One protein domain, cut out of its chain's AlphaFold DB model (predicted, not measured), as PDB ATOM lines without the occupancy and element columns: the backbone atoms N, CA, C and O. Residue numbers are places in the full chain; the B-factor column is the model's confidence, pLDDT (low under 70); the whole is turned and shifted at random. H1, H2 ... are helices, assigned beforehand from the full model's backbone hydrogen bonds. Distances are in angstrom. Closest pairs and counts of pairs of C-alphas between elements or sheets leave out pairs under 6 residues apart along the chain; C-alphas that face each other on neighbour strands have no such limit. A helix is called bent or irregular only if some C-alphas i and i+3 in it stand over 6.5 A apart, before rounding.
ATOM      1  N   MET A 305     184.888  21.537 -37.161       53.28
ATOM      2  CA  MET A 305     183.791  22.172 -36.431       53.28
ATOM      3  C   MET A 305     183.341  23.466 -37.116       53.28
ATOM      4  O   MET A 305     182.147  23.633 -37.365       53.28
ATOM      5  N   LYS A 306     184.274  24.348 -37.492       50.81
ATOM      6  CA  LYS A 306     183.953  25.637 -38.124       50.81
ATOM      7  C   LYS A 306     183.307  25.502 -39.497       50.81
ATOM      8  O   LYS A 306     182.476  26.331 -39.861       50.81
ATOM      9  N   MET A 307     183.617  24.446 -40.245       51.78
ATOM     10  CA  MET A 307     182.978  24.153 -41.533       51.78
ATOM     11  C   MET A 307     181.452  24.003 -41.429       51.78
ATOM     12  O   MET A 307     180.753  24.294 -42.398       51.78
ATOM     13  N   TRP A 308     180.908  23.662 -40.253       53.16
ATOM     14  CA  TRP A 308     179.460  23.651 -40.015       53.16
ATOM     15  C   TRP A 308     178.829  25.047 -39.916       53.16
ATOM     16  O   TRP A 308     177.608  25.181 -40.041       53.16
ATOM     17  N   HIS A 309     179.620  26.113 -39.756       48.78
ATOM     18  CA  HIS A 309     179.096  27.478 -39.750       48.78
ATOM     19  C   HIS A 309     178.682  27.966 -41.139       48.78
ATOM     20  O   HIS A 309     177.734  28.739 -41.234       48.78
ATOM     21  N   ALA A 310     179.325  27.510 -42.217       51.12
ATOM     22  CA  ALA A 310     178.948  27.880 -43.583       51.12
ATOM     23  C   ALA A 310     177.504  27.463 -43.956       51.12
ATOM     24  O   ALA A 310     176.719  28.333 -44.364       51.12
ATOM     25  N   PRO A 311     177.080  26.193 -43.769       50.56
ATOM     26  CA  PRO A 311     175.697  25.797 -44.026       50.56
ATOM     27  C   PRO A 311     174.715  26.457 -43.046       50.56
ATOM     28  O   PRO A 311     173.611  26.826 -43.448       50.56
ATOM     29  N   LEU A 312     175.116  26.697 -41.791       54.09
ATOM     30  CA  LEU A 312     174.297  27.428 -40.817       54.09
ATOM     31  C   LEU A 312     174.062  28.891 -41.229       54.09
ATOM     32  O   LEU A 312     172.926  29.361 -41.210       54.09
ATOM     33  N   ALA A 313     175.113  29.617 -41.613       51.12
ATOM     34  CA  ALA A 313     175.028  31.012 -42.042       51.12
ATOM     35  C   ALA A 313     174.179  31.154 -43.310       51.12
ATOM     36  O   ALA A 313     173.365  32.073 -43.416       51.12
ATOM     37  N   THR A 314     174.318  30.205 -44.239       57.16
ATOM     38  CA  THR A 314     173.479  30.119 -45.438       57.16
ATOM     39  C   THR A 314     172.013  29.926 -45.059       57.16
ATOM     40  O   THR A 314     171.165  30.707 -45.487       57.16
ATOM     41  N   ALA A 315     171.704  28.973 -44.174       62.47
ATOM     42  CA  ALA A 315     170.339  28.743 -43.706       62.47
ATOM     43  C   ALA A 315     169.732  29.979 -43.016       62.47
ATOM     44  O   ALA A 315     168.581  30.328 -43.273       62.47
ATOM     45  N   LEU A 316     170.499  30.679 -42.173       63.44
ATOM     46  CA  LEU A 316     170.044  31.905 -41.507       63.44
ATOM     47  C   LEU A 316     169.761  33.036 -42.506       63.44
ATOM     48  O   LEU A 316     168.705  33.663 -42.428       63.44
ATOM     49  N   ARG A 317     170.649  33.249 -43.485       64.69
ATOM     50  CA  ARG A 317     170.465  34.252 -44.545       64.69
ATOM     51  C   ARG A 317     169.225  33.970 -45.395       64.69
ATOM     52  O   ARG A 317     168.502  34.897 -45.768       64.69
ATOM     53  N   GLU A 318     168.957  32.706 -45.699       75.69
ATOM     54  CA  GLU A 318     167.768  32.302 -46.454       75.69
ATOM     55  C   GLU A 318     166.476  32.459 -45.631       75.69
ATOM     56  O   GLU A 318     165.437  32.860 -46.165       75.69
ATOM     57  N   ILE A 319     166.531  32.252 -44.310       76.94
ATOM     58  CA  ILE A 319     165.416  32.562 -43.399       76.94
ATOM     59  C   ILE A 319     165.142  34.075 -43.365       76.94
ATOM     60  O   ILE A 319     163.980  34.485 -43.424       76.94
ATOM     61  N   ASP A 320     166.181  34.910 -43.323       71.81
ATOM     62  CA  ASP A 320     166.046  36.375 -43.370       71.81
ATOM     63  C   ASP A 320     165.486  36.848 -44.712       71.81
ATOM     64  O   ASP A 320     164.602  37.705 -44.769       71.81
ATOM     65  N   THR A 321     165.940  36.228 -45.800       80.50
ATOM     66  CA  THR A 321     165.414  36.454 -47.149       80.50
ATOM     67  C   THR A 321     163.933  36.077 -47.224       80.50
ATOM     68  O   THR A 321     163.124  36.861 -47.721       80.50
ATOM     69  N   SER A 322     163.546  34.940 -46.643       85.25
ATOM     70  CA  SER A 322     162.147  34.502 -46.548       85.25
ATOM     71  C   SER A 322     161.292  35.481 -45.736       85.25
ATOM     72  O   SER A 322     160.166  35.802 -46.128       85.25
ATOM     73  N   PHE A 323     161.825  36.021 -44.635       83.06
ATOM     74  CA  PHE A 323     161.130  37.044 -43.856       83.06
ATOM     75  C   PHE A 323     160.964  38.351 -44.632       83.06
ATOM     76  O   PHE A 323     159.885  38.938 -44.622       83.06
ATOM     77  N   ALA A 324     161.993  38.799 -45.343       77.75
ATOM     78  CA  ALA A 324     161.922  40.010 -46.148       77.75
ATOM     79  C   ALA A 324     160.931  39.868 -47.312       77.75
ATOM     80  O   ALA A 324     160.161  40.795 -47.570       77.75
ATOM     81  N   ARG A 325     160.865  38.686 -47.949       87.31
ATOM     82  CA  ARG A 325     159.815  38.345 -48.926       87.31
ATOM     83  C   ARG A 325     158.424  38.467 -48.312       87.31
ATOM     84  O   ARG A 325     157.538  39.067 -48.914       87.31
ATOM     85  N   TYR A 326     158.234  37.937 -47.104       89.38
ATOM     86  CA  TYR A 326     156.969  38.024 -46.370       89.38
ATOM     87  C   TYR A 326     156.599  39.471 -46.010       89.38
ATOM     88  O   TYR A 326     155.476  39.912 -46.252       89.38
ATOM     89  N   TYR A 327     157.544  40.213 -45.437       84.12
ATOM     90  CA  TYR A 327     157.296  41.535 -44.882       84.12
ATOM     91  C   TYR A 327     157.127  42.604 -45.967       84.12
ATOM     92  O   TYR A 327     156.259  43.462 -45.826       84.12
ATOM     93  N   HIS A 328     157.881  42.532 -47.069       80.50
ATOM     94  CA  HIS A 328     157.780  43.486 -48.180       80.50
ATOM     95  C   HIS A 328     156.857  43.035 -49.316       80.50
ATOM     96  O   HIS A 328     156.485  43.859 -50.148       80.50
ATOM     97  N   GLY A 329     156.488  41.751 -49.381       80.31
ATOM     98  CA  GLY A 329     155.747  41.190 -50.517       80.31
ATOM     99  C   GLY A 329     156.553  41.160 -51.822       80.31
ATOM    100  O   GLY A 329     155.970  41.026 -52.895       80.31
ATOM    101  N   ALA A 330     157.878  41.312 -51.746       75.56
ATOM    102  CA  ALA A 330     158.779  41.306 -52.894       75.56
ATOM    103  C   ALA A 330     159.336  39.886 -53.115       75.56
ATOM    104  O   ALA A 330     159.907  39.339 -52.174       75.56
ATOM    105  N   PRO A 331     159.209  39.281 -54.315       72.69
ATOM    106  CA  PRO A 331     159.743  37.943 -54.599       72.69
ATOM    107  C   PRO A 331     161.265  37.849 -54.423       72.69
ATOM    108  O   PRO A 331     161.772  36.859 -53.898       72.69
ATOM    109  N   GLU A 332     161.985  38.910 -54.791       74.75
ATOM    110  CA  GLU A 332     163.427  39.040 -54.589       74.75
ATOM    111  C   GLU A 332     163.731  40.330 -53.823       74.75
ATOM    112  O   GLU A 332     163.846  41.402 -54.419       74.75
ATOM    113  N   PRO A 333     163.791  40.264 -52.481       68.56
ATOM    114  CA  PRO A 333     164.093  41.431 -51.679       68.56
ATOM    115  C   PRO A 333     165.565  41.813 -51.859       68.56
ATOM    116  O   PRO A 333     166.474  40.991 -51.715       68.56
ATOM    117  N   THR A 334     165.801  43.095 -52.123       62.69
ATOM    118  CA  THR A 334     167.152  43.675 -52.156       62.69
ATOM    119  C   THR A 334     167.886  43.437 -50.830       62.69
ATOM    120  O   THR A 334     167.262  43.179 -49.796       62.69
ATOM    121  N   ALA A 335     169.220  43.529 -50.820       46.09
ATOM    122  CA  ALA A 335     170.002  43.430 -49.580       46.09
ATOM    123  C   ALA A 335     169.501  44.418 -48.505       46.09
ATOM    124  O   ALA A 335     169.331  44.048 -47.345       46.09
ATOM    125  N   PHE A 336     169.126  45.630 -48.925       45.94
ATOM    126  CA  PHE A 336     168.540  46.657 -48.064       45.94
ATOM    127  C   PHE A 336     167.193  46.250 -47.446       45.94
ATOM    128  O   PHE A 336     166.978  46.420 -46.247       45.94
ATOM    129  N   GLN A 337     166.293  45.670 -48.244       55.31
ATOM    130  CA  GLN A 337     165.010  45.156 -47.751       55.31
ATOM    131  C   GLN A 337     165.207  43.995 -46.770       55.31
ATOM    132  O   GLN A 337     164.521  43.925 -45.755       55.31
ATOM    133  N   ARG A 338     166.181  43.113 -47.022       54.94
ATOM    134  CA  ARG A 338     166.535  42.028 -46.092       54.94
ATOM    135  C   ARG A 338     167.048  42.555 -44.757       54.94
ATOM    136  O   ARG A 338     166.598  42.100 -43.709       54.94
ATOM    137  N   PHE A 339     167.927  43.549 -44.806       46.31
ATOM    138  CA  PHE A 339     168.532  44.154 -43.626       46.31
ATOM    139  C   PHE A 339     167.528  44.939 -42.766       46.31
ATOM    140  O   PHE A 339     167.526  44.812 -41.542       46.31
ATOM    141  N   LEU A 340     166.653  45.743 -43.382       53.00
ATOM    142  CA  LEU A 340     165.740  46.615 -42.639       53.00
ATOM    143  C   LEU A 340     164.443  45.947 -42.183       53.00
ATOM    144  O   LEU A 340     163.845  46.428 -41.214       53.00
ATOM    145  N   ALA A 341     164.006  44.867 -42.837       55.56
ATOM    146  CA  ALA A 341     162.730  44.223 -42.536       55.56
ATOM    147  C   ALA A 341     162.533  43.923 -41.035       55.56
ATOM    148  O   ALA A 341     161.456  44.233 -40.514       55.56
ATOM    149  N   PRO A 342     163.520  43.383 -40.282       53.97
ATOM    150  CA  PRO A 342     163.337  43.107 -38.858       53.97
ATOM    151  C   PRO A 342     163.033  44.363 -38.039       53.97
ATOM    152  O   PRO A 342     162.081  44.374 -37.258       53.97
ATOM    153  N   MET A 343     163.792  45.438 -38.258       48.25
ATOM    154  CA  MET A 343     163.625  46.701 -37.540       48.25
ATOM    155  C   MET A 343     162.316  47.401 -37.923       48.25
ATOM    156  O   MET A 343     161.586  47.864 -37.046       48.25
ATOM    157  N   GLN A 344     161.992  47.448 -39.217       56.69
ATOM    158  CA  GLN A 344     160.755  48.061 -39.704       56.69
ATOM    159  C   GLN A 344     159.521  47.329 -39.163       56.69
ATOM    160  O   GLN A 344     158.590  47.979 -38.692       56.69
ATOM    161  N   SER A 345     159.555  45.992 -39.096       60.00
ATOM    162  CA  SER A 345     158.445  45.201 -38.549       60.00
ATOM    163  C   SER A 345     158.137  45.513 -37.078       60.00
ATOM    164  O   SER A 345     156.979  45.509 -36.659       60.00
ATOM    165  N   GLU A 346     159.162  45.832 -36.289       55.50
ATOM    166  CA  GLU A 346     159.028  46.200 -34.879       55.50
ATOM    167  C   GLU A 346     158.520  47.642 -34.711       55.50
ATOM    168  O   GLU A 346     157.662  47.900 -33.860       55.50
ATOM    169  N   PHE A 347     158.983  48.572 -35.556       52.50
ATOM    170  CA  PHE A 347     158.473  49.946 -35.590       52.50
ATOM    171  C   PHE A 347     157.008  50.016 -36.020       52.50
ATOM    172  O   PHE A 347     156.227  50.734 -35.393       52.50
ATOM    173  N   ASP A 348     156.623  49.259 -37.045       65.88
ATOM    174  CA  ASP A 348     155.244  49.236 -37.523       65.88
ATOM    175  C   ASP A 348     154.294  48.631 -36.486       65.88
ATOM    176  O   ASP A 348     153.209  49.162 -36.245       65.88
ATOM    177  N   ARG A 349     154.727  47.577 -35.779       65.88
ATOM    178  CA  ARG A 349     153.963  47.035 -34.647       65.88
ATOM    179  C   ARG A 349     153.771  48.083 -33.552       65.88
ATOM    180  O   ARG A 349     152.664  48.239 -33.047       65.88
ATOM    181  N   ALA A 350     154.830  48.804 -33.180       51.38
ATOM    182  CA  ALA A 350     154.761  49.830 -32.138       51.38
ATOM    183  C   ALA A 350     153.845  51.008 -32.520       51.38
ATOM    184  O   ALA A 350     153.252  51.632 -31.642       51.38
ATOM    185  N   ARG A 351     153.708  51.295 -33.821       63.22
ATOM    186  CA  ARG A 351     152.789  52.307 -34.364       63.22
ATOM    187  C   ARG A 351     151.377  51.776 -34.638       63.22
ATOM    188  O   ARG A 351     150.512  52.562 -35.007       63.22
ATOM    189  N   GLY A 352     151.145  50.471 -34.477       62.53
ATOM    190  CA  GLY A 352     149.884  49.818 -34.836       62.53
ATOM    191  C   GLY A 352     149.576  49.854 -36.337       62.53
ATOM    192  O   GLY A 352     148.417  49.729 -36.717       62.53
ATOM    193  N   SER A 353     150.581  50.059 -37.194       58.16
ATOM    194  CA  SER A 353     150.412  50.277 -38.639       58.16
ATOM    195  C   SER A 353     150.358  48.988 -39.465       58.16
ATOM    196  O   SER A 353     150.160  49.056 -40.677       58.16
ATOM    197  N   THR A 354     150.530  47.811 -38.852       67.88
ATOM    198  CA  THR A 354     150.489  46.526 -39.561       67.88
ATOM    199  C   THR A 354     150.020  45.371 -38.677       67.88
ATOM    200  O   THR A 354     150.357  45.303 -37.496       67.88
ATOM    201  N   GLU A 355     149.287  44.428 -39.274       73.75
ATOM    202  CA  GLU A 355     148.939  43.127 -38.676       73.75
ATOM    203  C   GLU A 355     149.944  42.018 -39.056       73.75
ATOM    204  O   GLU A 355     149.770  40.854 -38.692       73.75
ATOM    205  N   ARG A 356     151.001  42.351 -39.813       81.75
ATOM    206  CA  ARG A 356     152.044  41.391 -40.203       81.75
ATOM    207  C   ARG A 356     152.853  40.934 -38.984       81.75
ATOM    208  O   ARG A 356     153.094  41.703 -38.055       81.75
ATOM    209  N   LEU A 357     153.315  39.683 -39.017       83.00
ATOM    210  CA  LEU A 357     154.192  39.121 -37.993       83.00
ATOM    211  C   LEU A 357     155.493  39.921 -37.929       83.00
ATOM    212  O   LEU A 357     156.114  40.189 -38.960       83.00
ATOM    213  N   THR A 358     155.953  40.232 -36.721       79.06
ATOM    214  CA  THR A 358     157.317  40.744 -36.558       79.06
ATOM    215  C   THR A 358     158.336  39.637 -36.754       79.06
ATOM    216  O   THR A 358     158.000  38.455 -36.677       79.06
ATOM    217  N   TYR A 359     159.600  39.993 -36.963       75.88
ATOM    218  CA  TYR A 359     160.661  39.008 -37.193       75.88
ATOM    219  C   TYR A 359     160.734  37.924 -36.101       75.88
ATOM    220  O   TYR A 359     160.845  36.731 -36.393       75.88
ATOM    221  N   GLN A 360     160.569  38.304 -34.829       70.75
ATOM    222  CA  GLN A 360     160.527  37.342 -33.721       70.75
ATOM    223  C   GLN A 360     159.314  36.405 -33.785       70.75
ATOM    224  O   GLN A 360     159.420  35.222 -33.454       70.75
ATOM    225  N   GLN A 361     158.153  36.923 -34.188       80.75
ATOM    226  CA  GLN A 361     156.935  36.129 -34.337       80.75
ATOM    227  C   GLN A 361     157.034  35.205 -35.553       80.75
ATOM    228  O   GLN A 361     156.698  34.030 -35.445       80.75
ATOM    229  N   PHE A 362     157.585  35.691 -36.666       86.75
ATOM    230  CA  PHE A 362     157.856  34.900 -37.861       86.75
ATOM    231  C   PHE A 362     158.761  33.707 -37.546       86.75
ATOM    232  O   PHE A 362     158.374  32.573 -37.803       86.75
ATOM    233  N   LYS A 363     159.908  33.916 -36.881       80.25
ATOM    234  CA  LYS A 363     160.799  32.811 -36.470       80.25
ATOM    235  C   LYS A 363     160.126  31.815 -35.526       80.25
ATOM    236  O   LYS A 363     160.425  30.623 -35.569       80.25
ATOM    237  N   ARG A 364     159.207  32.283 -34.678       79.81
ATOM    238  CA  ARG A 364     158.414  31.407 -33.807       79.81
ATOM    239  C   ARG A 364     157.469  30.520 -34.617       79.81
ATOM    240  O   ARG A 364     157.376  29.333 -34.316       79.81
ATOM    241  N   GLU A 365     156.801  31.071 -35.627       84.00
ATOM    242  CA  GLU A 365     155.960  30.285 -36.536       84.00
ATOM    243  C   GLU A 365     156.797  29.338 -37.410       84.00
ATOM    244  O   GLU A 365     156.388  28.200 -37.607       84.00
ATOM    245  N   VAL A 366     158.007  29.733 -37.829       86.19
ATOM    246  CA  VAL A 366     158.959  28.843 -38.528       86.19
ATOM    247  C   VAL A 366     159.319  27.640 -37.660       86.19
ATOM    248  O   VAL A 366     159.248  26.509 -38.129       86.19
ATOM    249  N   GLY A 367     159.635  27.853 -36.379       80.25
ATOM    250  CA  GLY A 367     159.924  26.757 -35.449       80.25
ATOM    251  C   GLY A 367     158.735  25.813 -35.230       80.25
ATOM    252  O   GLY A 367     158.923  24.602 -35.145       80.25
ATOM    253  N   LYS A 368     157.501  26.340 -35.184       81.25
ATOM    254  CA  LYS A 368     156.287  25.508 -35.112       81.25
ATOM    255  C   LYS A 368     156.070  24.714 -36.399       81.25
ATOM    256  O   LYS A 368     155.822  23.519 -36.324       81.25
ATOM    257  N   ALA A 369     156.201  25.368 -37.551       85.75
ATOM    258  CA  ALA A 369     156.043  24.752 -38.863       85.75
ATOM    259  C   ALA A 369     157.082  23.648 -39.093       85.75
ATOM    260  O   ALA A 369     156.741  22.569 -39.571       85.75
ATOM    261  N   ALA A 370     158.331  23.871 -38.676       81.94
ATOM    262  CA  ALA A 370     159.398  22.875 -38.742       81.94
ATOM    263  C   ALA A 370     159.084  21.621 -37.908       81.94
ATOM    264  O   ALA A 370     159.501  20.533 -38.289       81.94
ATOM    265  N   PHE A 371     158.312  21.752 -36.822       73.56
ATOM    266  CA  PHE A 371     157.848  20.641 -35.978       73.56
ATOM    267  C   PHE A 371     156.574  19.945 -36.509       73.56
ATOM    268  O   PHE A 371     156.259  18.822 -36.120       73.56
ATOM    269  N   SER A 372     155.825  20.599 -37.400       75.62
ATOM    270  CA  SER A 372     154.555  20.107 -37.950       75.62
ATOM    271  C   SER A 372     154.653  19.718 -39.429       75.62
ATOM    272  O   SER A 372     153.722  19.961 -40.196       75.62
ATOM    273  N   GLY A 373     155.784  19.138 -39.845       77.81
ATOM    274  CA  GLY A 373     155.985  18.653 -41.219       77.81
ATOM    275  C   GLY A 373     156.175  19.754 -42.267       77.81
ATOM    276  O   GLY A 373     155.738  19.594 -43.401       77.81
ATOM    277  N   GLU A 374     156.771  20.883 -41.876       84.62
ATOM    278  CA  GLU A 374     157.101  22.033 -42.734       84.62
ATOM    279  C   GLU A 374     155.893  22.712 -43.405       84.62
ATOM    280  O   GLU A 374     156.023  23.397 -44.421       84.62
ATOM    281  N   GLN A 375     154.703  22.560 -42.819       83.56
ATOM    282  CA  GLN A 375     153.468  23.173 -43.310       83.56
ATOM    283  C   GLN A 375     153.090  24.405 -42.484       83.56
ATOM    284  O   GLN A 375     153.098  24.372 -41.255       83.56
ATOM    285  N   HIS A 376     152.715  25.492 -43.162       89.25
ATOM    286  CA  HIS A 376     152.192  26.703 -42.531       89.25
ATOM    287  C   HIS A 376     151.295  27.490 -43.511       89.25
ATOM    288  O   HIS A 376     151.599  27.501 -44.705       89.25
ATOM    289  N   PRO A 377     150.235  28.194 -43.054       88.62
ATOM    290  CA  PRO A 377     149.393  29.027 -43.927       88.62
ATOM    291  C   PRO A 377     150.150  30.142 -44.668       88.62
ATOM    292  O   PRO A 377     149.760  30.550 -45.757       88.62
ATOM    293  N   ILE A 378     151.240  30.636 -44.076       90.62
ATOM    294  CA  ILE A 378     152.157  31.597 -44.706       90.62
ATOM    295  C   ILE A 378     153.241  30.819 -45.459       90.62
ATOM    296  O   ILE A 378     154.065  30.154 -44.829       90.62
ATOM    297  N   ALA A 379     153.273  30.946 -46.787       90.94
ATOM    298  CA  ALA A 379     154.191  30.203 -47.654       90.94
ATOM    299  C   ALA A 379     155.675  30.417 -47.301       90.94
ATOM    300  O   ALA A 379     156.445  29.462 -47.283       90.94
ATOM    301  N   GLN A 380     156.064  31.642 -46.942       91.25
ATOM    302  CA  GLN A 380     157.439  31.990 -46.562       91.25
ATOM    303  C   GLN A 380     157.854  31.380 -45.216       91.25
ATOM    304  O   GLN A 380     159.030  31.109 -44.995       91.25
ATOM    305  N   VAL A 381     156.898  31.128 -44.314       89.38
ATOM    306  CA  VAL A 381     157.163  30.411 -43.056       89.38
ATOM    307  C   VAL A 381     157.411  28.928 -43.339       89.38
ATOM    308  O   VAL A 381     158.336  28.350 -42.775       89.38
ATOM    309  N   ALA A 382     156.628  28.323 -44.237       88.94
ATOM    310  CA  ALA A 382     156.836  26.943 -44.680       88.94
ATOM    311  C   ALA A 382     158.175  26.778 -45.428       88.94
ATOM    312  O   ALA A 382     158.905  25.817 -45.209       88.94
ATOM    313  N   GLU A 383     158.538  27.745 -46.275       88.75
ATOM    314  CA  GLU A 383     159.838  27.799 -46.952       88.75
ATOM    315  C   GLU A 383     161.005  27.845 -45.957       88.75
ATOM    316  O   GLU A 383     161.867  26.966 -45.988       88.75
ATOM    317  N   ALA A 384     160.983  28.799 -45.023       86.50
ATOM    318  CA  ALA A 384     161.995  28.924 -43.978       86.50
ATOM    319  C   ALA A 384     162.077  27.678 -43.074       86.50
ATOM    320  O   ALA A 384     163.167  27.292 -42.649       86.50
ATOM    321  N   ALA A 385     160.949  27.010 -42.811       88.12
ATOM    322  CA  ALA A 385     160.921  25.760 -42.057       88.12
ATOM    323  C   ALA A 385     161.638  24.618 -42.796       88.12
ATOM    324  O   ALA A 385     162.410  23.894 -42.169       88.12
ATOM    325  N   ARG A 386     161.459  24.491 -44.120       87.56
ATOM    326  CA  ARG A 386     162.189  23.505 -44.945       87.56
ATOM    327  C   ARG A 386     163.693  23.759 -44.951       87.56
ATOM    328  O   ARG A 386     164.469  22.825 -44.785       87.56
ATOM    329  N   ILE A 387     164.102  25.021 -45.091       82.38
ATOM    330  CA  ILE A 387     165.519  25.418 -45.044       82.38
ATOM    331  C   ILE A 387     166.149  24.997 -43.714       82.38
ATOM    332  O   ILE A 387     167.212  24.378 -43.696       82.38
ATOM    333  N   TYR A 388     165.468  25.279 -42.601       79.50
ATOM    334  CA  TYR A 388     165.931  24.880 -41.275       79.50
ATOM    335  C   TYR A 388     166.037  23.351 -41.131       79.50
ATOM    336  O   TYR A 388     167.012  22.840 -40.580       79.50
ATOM    337  N   ARG A 389     165.058  22.608 -41.656       80.00
ATOM    338  CA  ARG A 389     165.009  21.141 -41.580       80.00
ATOM    339  C   ARG A 389     166.116  20.454 -42.376       80.00
ATOM    340  O   ARG A 389     166.658  19.467 -41.895       80.00
ATOM    341  N   ASN A 390     166.524  21.013 -43.513       81.56
ATOM    342  CA  ASN A 390     167.662  20.491 -44.276       81.56
ATOM    343  C   ASN A 390     168.967  20.505 -43.461       81.56
ATOM    344  O   ASN A 390     169.744  19.552 -43.527       81.56
ATOM    345  N   LEU A 391     169.197  21.558 -42.669       73.44
ATOM    346  CA  LEU A 391     170.357  21.644 -41.777       73.44
ATOM    347  C   LEU A 391     170.270  20.608 -40.647       73.44
ATOM    348  O   LEU A 391     171.244  19.916 -40.355       73.44
ATOM    349  N   ASP A 392     169.093  20.480 -40.039       74.50
ATOM    350  CA  ASP A 392     168.820  19.531 -38.956       74.50
ATOM    351  C   ASP A 392     169.013  18.069 -39.409       74.50
ATOM    352  O   ASP A 392     169.656  17.272 -38.724       74.50
ATOM    353  N   ASP A 393     168.552  17.724 -40.614       78.25
ATOM    354  CA  ASP A 393     168.738  16.392 -41.199       78.25
ATOM    355  C   ASP A 393     170.201  16.107 -41.571       78.25
ATOM    356  O   ASP A 393     170.670  14.978 -41.389       78.25
ATOM    357  N   ALA A 394     170.954  17.119 -42.019       76.06
ATOM    358  CA  ALA A 394     172.394  16.993 -42.241       76.06
ATOM    359  C   ALA A 394     173.144  16.701 -40.929       76.06
ATOM    360  O   ALA A 394     173.970  15.787 -40.879       76.06
ATOM    361  N   MET A 395     172.802  17.403 -39.843       71.50
ATOM    362  CA  MET A 395     173.376  17.154 -38.515       71.50
ATOM    363  C   MET A 395     172.996  15.774 -37.970       71.50
ATOM    364  O   MET A 395     173.844  15.067 -37.423       71.50
ATOM    365  N   LYS A 396     171.737  15.352 -38.150       73.94
ATOM    366  CA  LYS A 396     171.276  14.010 -37.774       73.94
ATOM    367  C   LYS A 396     172.081  12.931 -38.495       73.94
ATOM    368  O   LYS A 396     172.532  11.980 -37.861       73.94
ATOM    369  N   LYS A 397     172.273  13.077 -39.809       76.81
ATOM    370  CA  LYS A 397     173.057  12.140 -40.621       76.81
ATOM    371  C   LYS A 397     174.511  12.074 -40.148       76.81
ATOM    372  O   LYS A 397     175.005  10.976 -39.913       76.81
ATOM    373  N   ALA A 398     175.144  13.222 -39.908       66.50
ATOM    374  CA  ALA A 398     176.507  13.287 -39.381       66.50
ATOM    375  C   ALA A 398     176.634  12.610 -38.002       66.50
ATOM    376  O   ALA A 398     177.592  11.886 -37.745       66.50
ATOM    377  N   ALA A 399     175.640  12.773 -37.124       64.38
ATOM    378  CA  ALA A 399     175.618  12.114 -35.819       64.38
ATOM    379  C   ALA A 399     175.432  10.585 -35.917       64.38
ATOM    380  O   ALA A 399     176.010   9.850 -35.115       64.38
ATOM    381  N   ILE A 400     174.664  10.092 -36.897       71.38
ATOM    382  CA  ILE A 400     174.548   8.652 -37.190       71.38
ATOM    383  C   ILE A 400     175.880   8.107 -37.720       71.38
ATOM    384  O   ILE A 400     176.370   7.094 -37.225       71.38
ATOM    385  N   GLU A 401     176.503   8.797 -38.678       67.88
ATOM    386  CA  GLU A 401     177.804   8.411 -39.247       67.88
ATOM    387  C   GLU A 401     178.913   8.387 -38.181       67.88
ATOM    388  O   GLU A 401     179.729   7.466 -38.147       67.88
ATOM    389  N   ALA A 402     178.882   9.335 -37.240       62.62
ATOM    390  CA  ALA A 402     179.770   9.381 -36.082       62.62
ATOM    391  C   ALA A 402     179.432   8.346 -34.988       62.62
ATOM    392  O   ALA A 402     180.099   8.312 -33.953       62.62
ATOM    393  N   LYS A 403     178.402   7.508 -35.183       66.81
ATOM    394  CA  LYS A 403     177.884   6.529 -34.207       66.81
ATOM    395  C   LYS A 403     177.418   7.148 -32.882       66.81
ATOM    396  O   LYS A 403     177.316   6.451 -31.873       66.81
TER     397      LYS A 403
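What this domain is: This is residues 305 to 403 of the 937 residues of the protein "Pectate lyase-like protein" of Mesorhizobium sp. AP09 (UniProt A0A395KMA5). Two long helices, H1 and H4, lie side by side and run opposite ways; H3 crosses the first part of H4, and kinked H2 packs on the last part of H1. At the other end residues 396 to 403 stick out. The 99 printed residues, all helix by class, have four named helices, H1 to H4, and no named strand; the whole is elongated, 52 by 27 by 23 A, and only just compact, close to loose, with a radius of gyration of the C-alphas of 14.9 A.

Where its parts are: H1, residues 309 to 328, begins at C-alpha 309 (179.096, 27.478, -39.750) and spans 28.0 A. H2, residues 335 to 351, spans 24.6 A, with a kink of 45 degrees near residue 342; it is irregular, C-alphas 339 and 342 being 7.1 A apart. H3 is residues 359 to 371, 18.6 A. H4, residues 379 to 401, spans 33.2 A to C-alpha 401 (177.804, 8.411, -39.247).

How they stand to each other: H1 touches H4 at a shallow tilt of 12 degrees, closest C-alphas Ile 319 and Ala 384, 5.0 A. H1 touches H2 with residues 320 to 328 alone, closest C-alphas Ala 324 and Arg 338, 5.0 A. H4 touches H3 with residues 381 to 389 alone, at a steep tilt of 55 degrees, closest C-alphas Ala 385 and Ala 370, 4.7 A. H2 and H4 are apart. Every O i to N i+4 pair is within hydrogen-bond range in H1 and H3, 11 of 13 in H2 and 18 of 19 in H4.

The domain as a whole: The farthest C-alphas, Arg 351 and Lys 403, are 52.2 A apart. The printed part has no cut, and its three links are short. Mean pLDDT of the printed part is 71.4; residues 305 to 317, 333 to 354, 398 to 399 and 401 to 403 are under 70.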